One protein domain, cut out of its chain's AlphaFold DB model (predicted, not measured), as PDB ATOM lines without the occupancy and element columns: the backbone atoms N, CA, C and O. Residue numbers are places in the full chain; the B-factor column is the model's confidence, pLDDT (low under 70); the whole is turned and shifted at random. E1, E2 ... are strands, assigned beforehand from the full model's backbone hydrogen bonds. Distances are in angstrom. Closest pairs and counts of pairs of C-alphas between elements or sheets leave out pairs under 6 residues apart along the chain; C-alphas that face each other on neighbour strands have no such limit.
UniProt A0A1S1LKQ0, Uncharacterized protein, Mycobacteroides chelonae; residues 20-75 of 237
ATOM      1  N   LYS A  20       7.905  -2.244 -30.417       89.50
ATOM      2  CA  LYS A  20       8.744  -2.478 -29.242       89.50
ATOM      3  C   LYS A  20       7.893  -2.465 -27.989       89.50
ATOM      4  O   LYS A  20       7.000  -1.628 -27.858       89.50
ATOM      5  N   TYR A  21       8.212  -3.362 -27.065       94.19
ATOM      6  CA  TYR A  21       7.556  -3.460 -25.771       94.19
ATOM      7  C   TYR A  21       8.550  -3.169 -24.656       94.19
ATOM      8  O   TYR A  21       9.567  -3.848 -24.532       94.19
ATOM      9  N   VAL A  22       8.241  -2.174 -23.833       93.94
ATOM     10  CA  VAL A  22       8.955  -1.885 -22.587       93.94
ATOM     11  C   VAL A  22       8.266  -2.582 -21.416       93.94
ATOM     12  O   VAL A  22       7.106  -2.994 -21.501       93.94
ATOM     13  N   VAL A  23       8.980  -2.708 -20.301       93.69
ATOM     14  CA  VAL A  23       8.428  -3.292 -19.074       93.69
ATOM     15  C   VAL A  23       7.521  -2.291 -18.353       93.69
ATOM     16  O   VAL A  23       7.913  -1.162 -18.052       93.69
ATOM     17  N   GLY A  24       6.311  -2.731 -18.022       94.25
ATOM     18  CA  GLY A  24       5.471  -2.143 -16.983       94.25
ATOM     19  C   GLY A  24       5.328  -3.100 -15.804       94.25
ATOM     20  O   GLY A  24       5.350  -4.310 -15.986       94.25
ATOM     21  N   VAL A  25       5.189  -2.577 -14.592       92.50
ATOM     22  CA  VAL A  25       5.210  -3.374 -13.362       92.50
ATOM     23  C   VAL A  25       3.891  -3.238 -12.616       92.50
ATOM     24  O   VAL A  25       3.427  -2.122 -12.356       92.50
ATOM     25  N   HIS A  26       3.329  -4.372 -12.208       91.00
ATOM     26  CA  HIS A  26       2.240  -4.447 -11.240       91.00
ATOM     27  C   HIS A  26       2.393  -5.720 -10.406       91.00
ATOM     28  O   HIS A  26       2.654  -6.778 -10.960       91.00
ATOM     29  N   ASP A  27       2.295  -5.607  -9.080       84.38
ATOM     30  CA  ASP A  27       2.349  -6.747  -8.148       84.38
ATOM     31  C   ASP A  27       3.533  -7.718  -8.367       84.38
ATOM     32  O   ASP A  27       3.380  -8.931  -8.444       84.38
ATOM     33  N   ARG A  28       4.748  -7.167  -8.540       84.50
ATOM     34  CA  ARG A  28       5.988  -7.917  -8.861       84.50
ATOM     35  C   ARG A  28       5.933  -8.735 -10.168       84.50
ATOM     36  O   ARG A  28       6.834  -9.536 -10.423       84.50
ATOM     37  N   VAL A  29       4.933  -8.492 -11.011       89.88
ATOM     38  CA  VAL A  29       4.808  -9.053 -12.353       89.88
ATOM     39  C   VAL A  29       5.217  -8.007 -13.384       89.88
ATOM     40  O   VAL A  29       4.786  -6.849 -13.338       89.88
ATOM     41  N   ASP A  30       6.052  -8.428 -14.325       94.00
ATOM     42  CA  ASP A  30       6.422  -7.635 -15.487       94.00
ATOM     43  C   ASP A  30       5.380  -7.848 -16.595       94.00
ATOM     44  O   ASP A  30       5.027  -8.973 -16.957       94.00
ATOM     45  N   HIS A  31       4.885  -6.749 -17.145       95.88
ATOM     46  CA  HIS A  31       3.889  -6.677 -18.203       95.88
ATOM     47  C   HIS A  31       4.467  -5.969 -19.429       95.88
ATOM     48  O   HIS A  31       5.311  -5.081 -19.308       95.88
ATOM     49  N   ALA A  32       3.978  -6.331 -20.613       96.00
ATOM     50  CA  ALA A  32       4.379  -5.697 -21.860       96.00
ATOM     51  C   ALA A  32       3.607  -4.390 -22.058       96.00
ATOM     52  O   ALA A  32       2.375  -4.398 -22.080       96.00
ATOM     53  N   VAL A  33       4.313  -3.276 -22.229       95.50
ATOM     54  CA  VAL A  33       3.739  -1.968 -22.570       95.50
ATOM     55  C   VAL A  33       4.316  -1.548 -23.913       95.50
ATOM     56  O   VAL A  33       5.532  -1.518 -24.063       95.50
ATOM     57  N   ILE A  34       3.472  -1.247 -24.898       93.31
ATOM     58  CA  ILE A  34       3.957  -0.782 -26.204       93.31
ATOM     59  C   ILE A  34       4.734   0.532 -26.030       93.31
ATOM     60  O   ILE A  34       4.287   1.406 -25.300       93.31
ATOM     61  N   ASP A  35       5.889   0.692 -26.674       86.56
ATOM     62  CA  ASP A  35       6.781   1.857 -26.497       86.56
ATOM     63  C   ASP A  35       6.095   3.199 -26.852       86.56
ATOM     64  O   ASP A  35       6.421   4.253 -26.316       86.56
ATOM     65  N   SER A  36       5.050   3.158 -27.683       86.94
ATOM     66  CA  SER A  36       4.187   4.298 -28.025       86.94
ATOM     67  C   SER A  36       3.015   4.530 -27.054       86.94
ATOM     68  O   SER A  36       2.025   5.164 -27.426       86.94
ATOM     69  N   TYR A  37       3.077   3.994 -25.832       85.62
ATOM     70  CA  TYR A  37       1.966   4.015 -24.882       85.62
ATOM     71  C   TYR A  37       1.451   5.422 -24.551       85.62
ATOM     72  O   TYR A  37       2.171   6.419 -24.537       85.62
ATOM     73  N   VAL A  38       0.170   5.470 -24.181       86.31
ATOM     74  CA  VAL A  38      -0.484   6.668 -23.652       86.31
ATOM     75  C   VAL A  38      -0.540   6.579 -22.132       86.31
ATOM     76  O   VAL A  38      -0.955   5.564 -21.567       86.31
ATOM     77  N   VAL A  39      -0.139   7.660 -21.461       86.81
ATOM     78  CA  VAL A  39      -0.218   7.772 -20.001       86.81
ATOM     79  C   VAL A  39      -1.687   7.836 -19.576       86.81
ATOM     80  O   VAL A  39      -2.417   8.731 -19.995       86.81
ATOM     81  N   VAL A  40      -2.119   6.899 -18.729       85.25
ATOM     82  CA  VAL A  40      -3.503   6.823 -18.218       85.25
ATOM     83  C   VAL A  40      -3.677   7.478 -16.851       85.25
ATOM     84  O   VAL A  40      -4.793   7.828 -16.477       85.25
ATOM     85  N   ALA A  41      -2.584   7.669 -16.113       75.38
ATOM     86  CA  ALA A  41      -2.553   8.471 -14.901       75.38
ATOM     87  C   ALA A  41      -1.139   9.021 -14.680       75.38
ATOM     88  O   ALA A  41      -0.151   8.289 -14.769       75.38
ATOM     89  N   ALA A  42      -1.050  10.311 -14.369       62.62
ATOM     90  CA  ALA A  42       0.142  10.922 -13.803       62.62
ATOM     91  C   ALA A  42      -0.191  11.288 -12.353       62.62
ATOM     92  O   ALA A  42      -1.155  12.015 -12.112       62.62
ATOM     93  N   PHE A  43       0.560  10.752 -11.392       61.53
ATOM     94  CA  PHE A  43       0.478  11.208 -10.004       61.53
ATOM     95  C   PHE A  43       1.558  12.259  -9.727       61.53
ATOM     96  O   PHE A  43       2.466  12.420 -10.530       61.53
ATOM     97  N   HIS A  44       1.371  12.976  -8.613       52.41
ATOM     98  CA  HIS A  44       2.193  14.017  -7.973       52.41
ATOM     99  C   HIS A  44       3.479  14.477  -8.704       52.41
ATOM    100  O   HIS A  44       4.318  13.640  -9.023       52.41
ATOM    101  N   PRO A  45       3.743  15.794  -8.844       57.69
ATOM    102  CA  PRO A  45       4.928  16.330  -9.544       57.69
ATOM    103  C   PRO A  45       6.291  15.803  -9.049       57.69
ATOM    104  O   PRO A  45       7.277  15.883  -9.780       57.69
ATOM    105  N   ASP A  46       6.339  15.223  -7.848       60.84
ATOM    106  CA  ASP A  46       7.546  14.649  -7.240       60.84
ATOM    107  C   ASP A  46       7.738  13.148  -7.526       60.84
ATOM    108  O   ASP A  46       8.829  12.614  -7.325       60.84
ATOM    109  N   ILE A  47       6.709  12.451  -8.020       62.19
ATOM    110  CA  ILE A  47       6.759  11.027  -8.363       62.19
ATOM    111  C   ILE A  47       6.725  10.904  -9.887       62.19
ATOM    112  O   ILE A  47       5.672  10.940 -10.516       62.19
ATOM    113  N   ARG A  48       7.897  10.708 -10.501       70.06
ATOM    114  CA  ARG A  48       8.041  10.489 -11.953       70.06
ATOM    115  C   ARG A  48       7.644   9.068 -12.379       70.06
ATOM    116  O   ARG A  48       8.381   8.418 -13.113       70.06
ATOM    117  N   VAL A  49       6.510   8.561 -11.897       81.62
ATOM    118  CA  VAL A  49       5.976   7.262 -12.324       81.62
ATOM    119  C   VAL A  49       4.860   7.506 -13.326       81.62
ATOM    120  O   VAL A  49       3.832   8.102 -13.002       81.62
ATOM    121  N   GLN A  50       5.076   7.044 -14.553       88.75
ATOM    122  CA  GLN A  50       4.061   7.041 -15.598       88.75
ATOM    123  C   GLN A  50       3.261   5.747 -15.503       88.75
ATOM    124  O   GLN A  50       3.840   4.667 -15.401       88.75
ATOM    125  N   TRP A  51       1.937   5.853 -15.548       91.12
ATOM    126  CA  TRP A  51       1.055   4.692 -15.591       91.12
ATOM    127  C   TRP A  51       0.495   4.521 -16.992       91.12
ATOM    128  O   TRP A  51       0.043   5.494 -17.596       91.12
ATOM    129  N   ALA A  52       0.484   3.290 -17.488       94.19
ATOM    130  CA  ALA A  52      -0.035   2.946 -18.807       94.19
ATOM    131  C   ALA A  52      -0.866   1.663 -18.746       94.19
ATOM    132  O   ALA A  52      -0.831   0.930 -17.755       94.19
ATOM    133  N   ARG A  53      -1.604   1.382 -19.822       94.94
ATOM    134  CA  ARG A  53      -2.178   0.052 -20.035       94.94
ATOM    135  C   ARG A  53      -1.135  -0.856 -20.675       94.94
ATOM    136  O   ARG A  53      -0.552  -0.505 -21.697       94.94
ATOM    137  N   ALA A  54      -0.927  -2.016 -20.070       96.00
ATOM    138  CA  ALA A  54      -0.200  -3.118 -20.674       96.00
ATOM    139  C   ALA A  54      -1.014  -3.775 -21.799       96.00
ATOM    140  O   ALA A  54      -2.228  -3.582 -21.887       96.00
ATOM    141  N   ALA A  55      -0.362  -4.621 -22.597       95.50
ATOM    142  CA  ALA A  55      -0.976  -5.394 -23.675       95.50
ATOM    143  C   ALA A  55      -2.164  -6.249 -23.190       95.50
ATOM    144  O   ALA A  55      -3.194  -6.311 -23.849       95.50
ATOM    145  N   CYS A  56      -2.075  -6.833 -21.988       95.75
ATOM    146  CA  CYS A  56      -3.182  -7.586 -21.381       95.75
ATOM    147  C   CYS A  56      -4.296  -6.706 -20.773       95.75
ATOM    148  O   CYS A  56      -5.243  -7.223 -20.186       95.75
ATOM    149  N   GLY A  57      -4.179  -5.377 -20.851       94.12
ATOM    150  CA  GLY A  57      -5.150  -4.414 -20.323       94.12
ATOM    151  C   GLY A  57      -4.921  -3.966 -18.875       94.12
ATOM    152  O   GLY A  57      -5.568  -3.004 -18.445       94.12
ATOM    153  N   ALA A  58      -3.995  -4.602 -18.143       94.94
ATOM    154  CA  ALA A  58      -3.616  -4.213 -16.782       94.94
ATOM    155  C   ALA A  58      -3.055  -2.781 -16.735       94.94
ATOM    156  O   ALA A  58      -2.367  -2.348 -17.658       94.94
ATOM    157  N   VAL A  59      -3.331  -2.049 -15.652       94.69
ATOM    158  CA  VAL A  59      -2.744  -0.722 -15.412       94.69
ATOM    159  C   VAL A  59      -1.451  -0.897 -14.629       94.69
ATOM    160  O   VAL A  59      -1.459  -1.439 -13.527       94.69
ATOM    161  N   VAL A  60      -0.341  -0.448 -15.210       94.69
ATOM    162  CA  VAL A  60       1.009  -0.765 -14.734       94.69
ATOM    163  C   VAL A  60       1.866   0.489 -14.629       94.69
ATOM    164  O   VAL A  60       1.678   1.443 -15.388       94.69
ATOM    165  N   ALA A  61       2.821   0.478 -13.701       93.50
ATOM    166  CA  ALA A  61       3.845   1.511 -13.602       93.50
ATOM    167  C   ALA A  61       4.919   1.246 -14.666       93.50
ATOM    168  O   ALA A  61       5.576   0.206 -14.629       93.50
ATOM    169  N   VAL A  62       5.092   2.158 -15.620       92.69
ATOM    170  CA  VAL A  62       6.050   1.990 -16.720       92.69
ATOM    171  C   VAL A  62       7.474   2.152 -16.198       92.69
ATOM    172  O   VAL A  62       7.799   3.131 -15.523       92.69
ATOM    173  N   ALA A  63       8.328   1.184 -16.513       90.38
ATOM    174  CA  ALA A  63       9.696   1.088 -16.027       90.38
ATOM    175  C   ALA A  63      10.658   0.849 -17.207       90.38
ATOM    176  O   ALA A  63      11.227  -0.233 -17.333       90.38
ATOM    177  N   PRO A  64      10.895   1.851 -18.077       85.50
ATOM    178  CA  PRO A  64      11.702   1.663 -19.288       85.50
ATOM    179  C   PRO A  64      13.174   1.361 -18.970       85.50
ATOM    180  O   PRO A  64      13.860   0.713 -19.752       85.50
ATOM    181  N   GLY A  65      13.657   1.756 -17.783       86.44
ATOM    182  CA  GLY A  65      14.982   1.377 -17.280       86.44
ATOM    183  C   GLY A  65      15.150  -0.129 -17.034       86.44
ATOM    184  O   GLY A  65      16.262  -0.575 -16.773       86.44
ATOM    185  N   PHE A  66      14.072  -0.914 -17.117       86.50
ATOM    186  CA  PHE A  66      14.117  -2.376 -17.081       86.50
ATOM    187  C   PHE A  66      14.255  -3.023 -18.467       86.50
ATOM    188  O   PHE A  66      14.293  -4.248 -18.569       86.50
ATOM    189  N   GLY A  67      14.409  -2.217 -19.518       88.12
ATOM    190  CA  GLY A  67      14.662  -2.701 -20.867       88.12
ATOM    191  C   GLY A  67      13.410  -3.223 -21.568       88.12
ATOM    192  O   GLY A  67      12.277  -2.858 -21.233       88.12
ATOM    193  N   GLU A  68      13.642  -4.045 -22.589       91.00
ATOM    194  CA  GLU A  68      12.583  -4.638 -23.400       91.00
ATOM    195  C   GLU A  68      11.918  -5.805 -22.660       91.00
ATOM    196  O   GLU A  68      12.567  -6.611 -21.985       91.00
ATOM    197  N   PHE A  69      10.598  -5.896 -22.786       91.50
ATOM    198  CA  PHE A  69       9.832  -6.987 -22.204       91.50
ATOM    199  C   PHE A  69      10.294  -8.332 -22.784       91.50
ATOM    200  O   PHE A  69      10.266  -8.541 -23.993       91.50
ATOM    201  N   GLY A  70      10.692  -9.260 -21.910       82.19
ATOM    202  CA  GLY A  70      11.108 -10.611 -22.296       82.19
ATOM    203  C   GLY A  70      12.584 -10.771 -22.682       82.19
ATOM    204  O   GLY A  70      12.984 -11.906 -22.942       82.19
ATOM    205  N   ALA A  71      13.382  -9.693 -22.673       77.56
ATOM    206  CA  ALA A  71      14.813  -9.735 -22.993       77.56
ATOM    207  C   ALA A  71      15.675 -10.390 -21.896       77.56
ATOM    208  O   ALA A  71      16.699 -10.991 -22.205       77.56
ATOM    209  N   GLU A  72      15.255 -10.314 -20.629       66.81
ATOM    210  CA  GLU A  72      15.964 -10.910 -19.490       66.81
ATOM    211  C   GLU A  72      14.972 -11.563 -18.520       66.81
ATOM    212  O   GLU A  72      13.978 -10.944 -18.127       66.81
ATOM    213  N   GLU A  73      15.242 -12.804 -18.104       62.09
ATOM    214  CA  GLU A  73      14.546 -13.406 -16.967       62.09
ATOM    215  C   GLU A  73      15.113 -12.830 -15.673       62.09
ATOM    216  O   GLU A  73      16.249 -13.081 -15.271       62.09
ATOM    217  N   ARG A  74      14.309 -11.993 -15.022       65.50
ATOM    218  CA  ARG A  74      14.670 -11.369 -13.754       65.50
ATOM    219  C   ARG A  74      14.309 -12.324 -12.630       65.50
ATOM    220  O   ARG A  74      13.134 -12.545 -12.371       65.50
ATOM    221  N   VAL A  75      15.311 -12.799 -11.891       59.25
ATOM    222  CA  VAL A  75      15.139 -13.735 -10.757       59.25
ATOM    223  C   VAL A  75      14.081 -13.269  -9.740       59.25
ATOM    224  O   VAL A  75      13.398 -14.080  -9.132       59.25
TER     225      VAL A  75
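This is residues 20 to 75 of the 237 residues of an uncharacterized protein of Mycobacteroides chelonae (UniProt A0A1S1LKQ0). One strongly twisted sheet rolls partly over, bringing E2 near E4; the E3 and E4 hairpin reaches out at one end, and residues 63 to 75 trail to the other. The 56 printed residues hold five named strands, E1 to E5, ordered E2 E1 E5 E4 E3 and antiparallel. The class is all strand, with 24 residues in strands, under half; the whole is compact, radius of gyration of the C-alphas 10.7 A, spanning 32 by 20 by 18 A.

Find C-alpha 21 at (7.556, -3.460, -25.771), where E1, residues 21 to 26, begins its 15.5 A. Next come E2, 29 to 34, 16.2 A; E3, 39 to 42, 7.0 A; E4, 50 to 53, 10.4 A; and E5, 59 to 62, 9.3 A, ending at (6.050, 1.990, -16.720).

Hairpin E1 and E2 has N 24 and O 31 within hydrogen-bond range, 2.9 A. E1 and E5 stand at 116 degrees, with N 25 to O 61 2.8 A. E3, E4 and E5 make a meander, each strand the antiparallel neighbour of the one before: see N 40 to O 51, 2.8 A, and N 60 to O 52, 2.9 A.

The printed part has no cut and no long link; pLDDT is under 70 at residues 42 to 47 and 72 to 75.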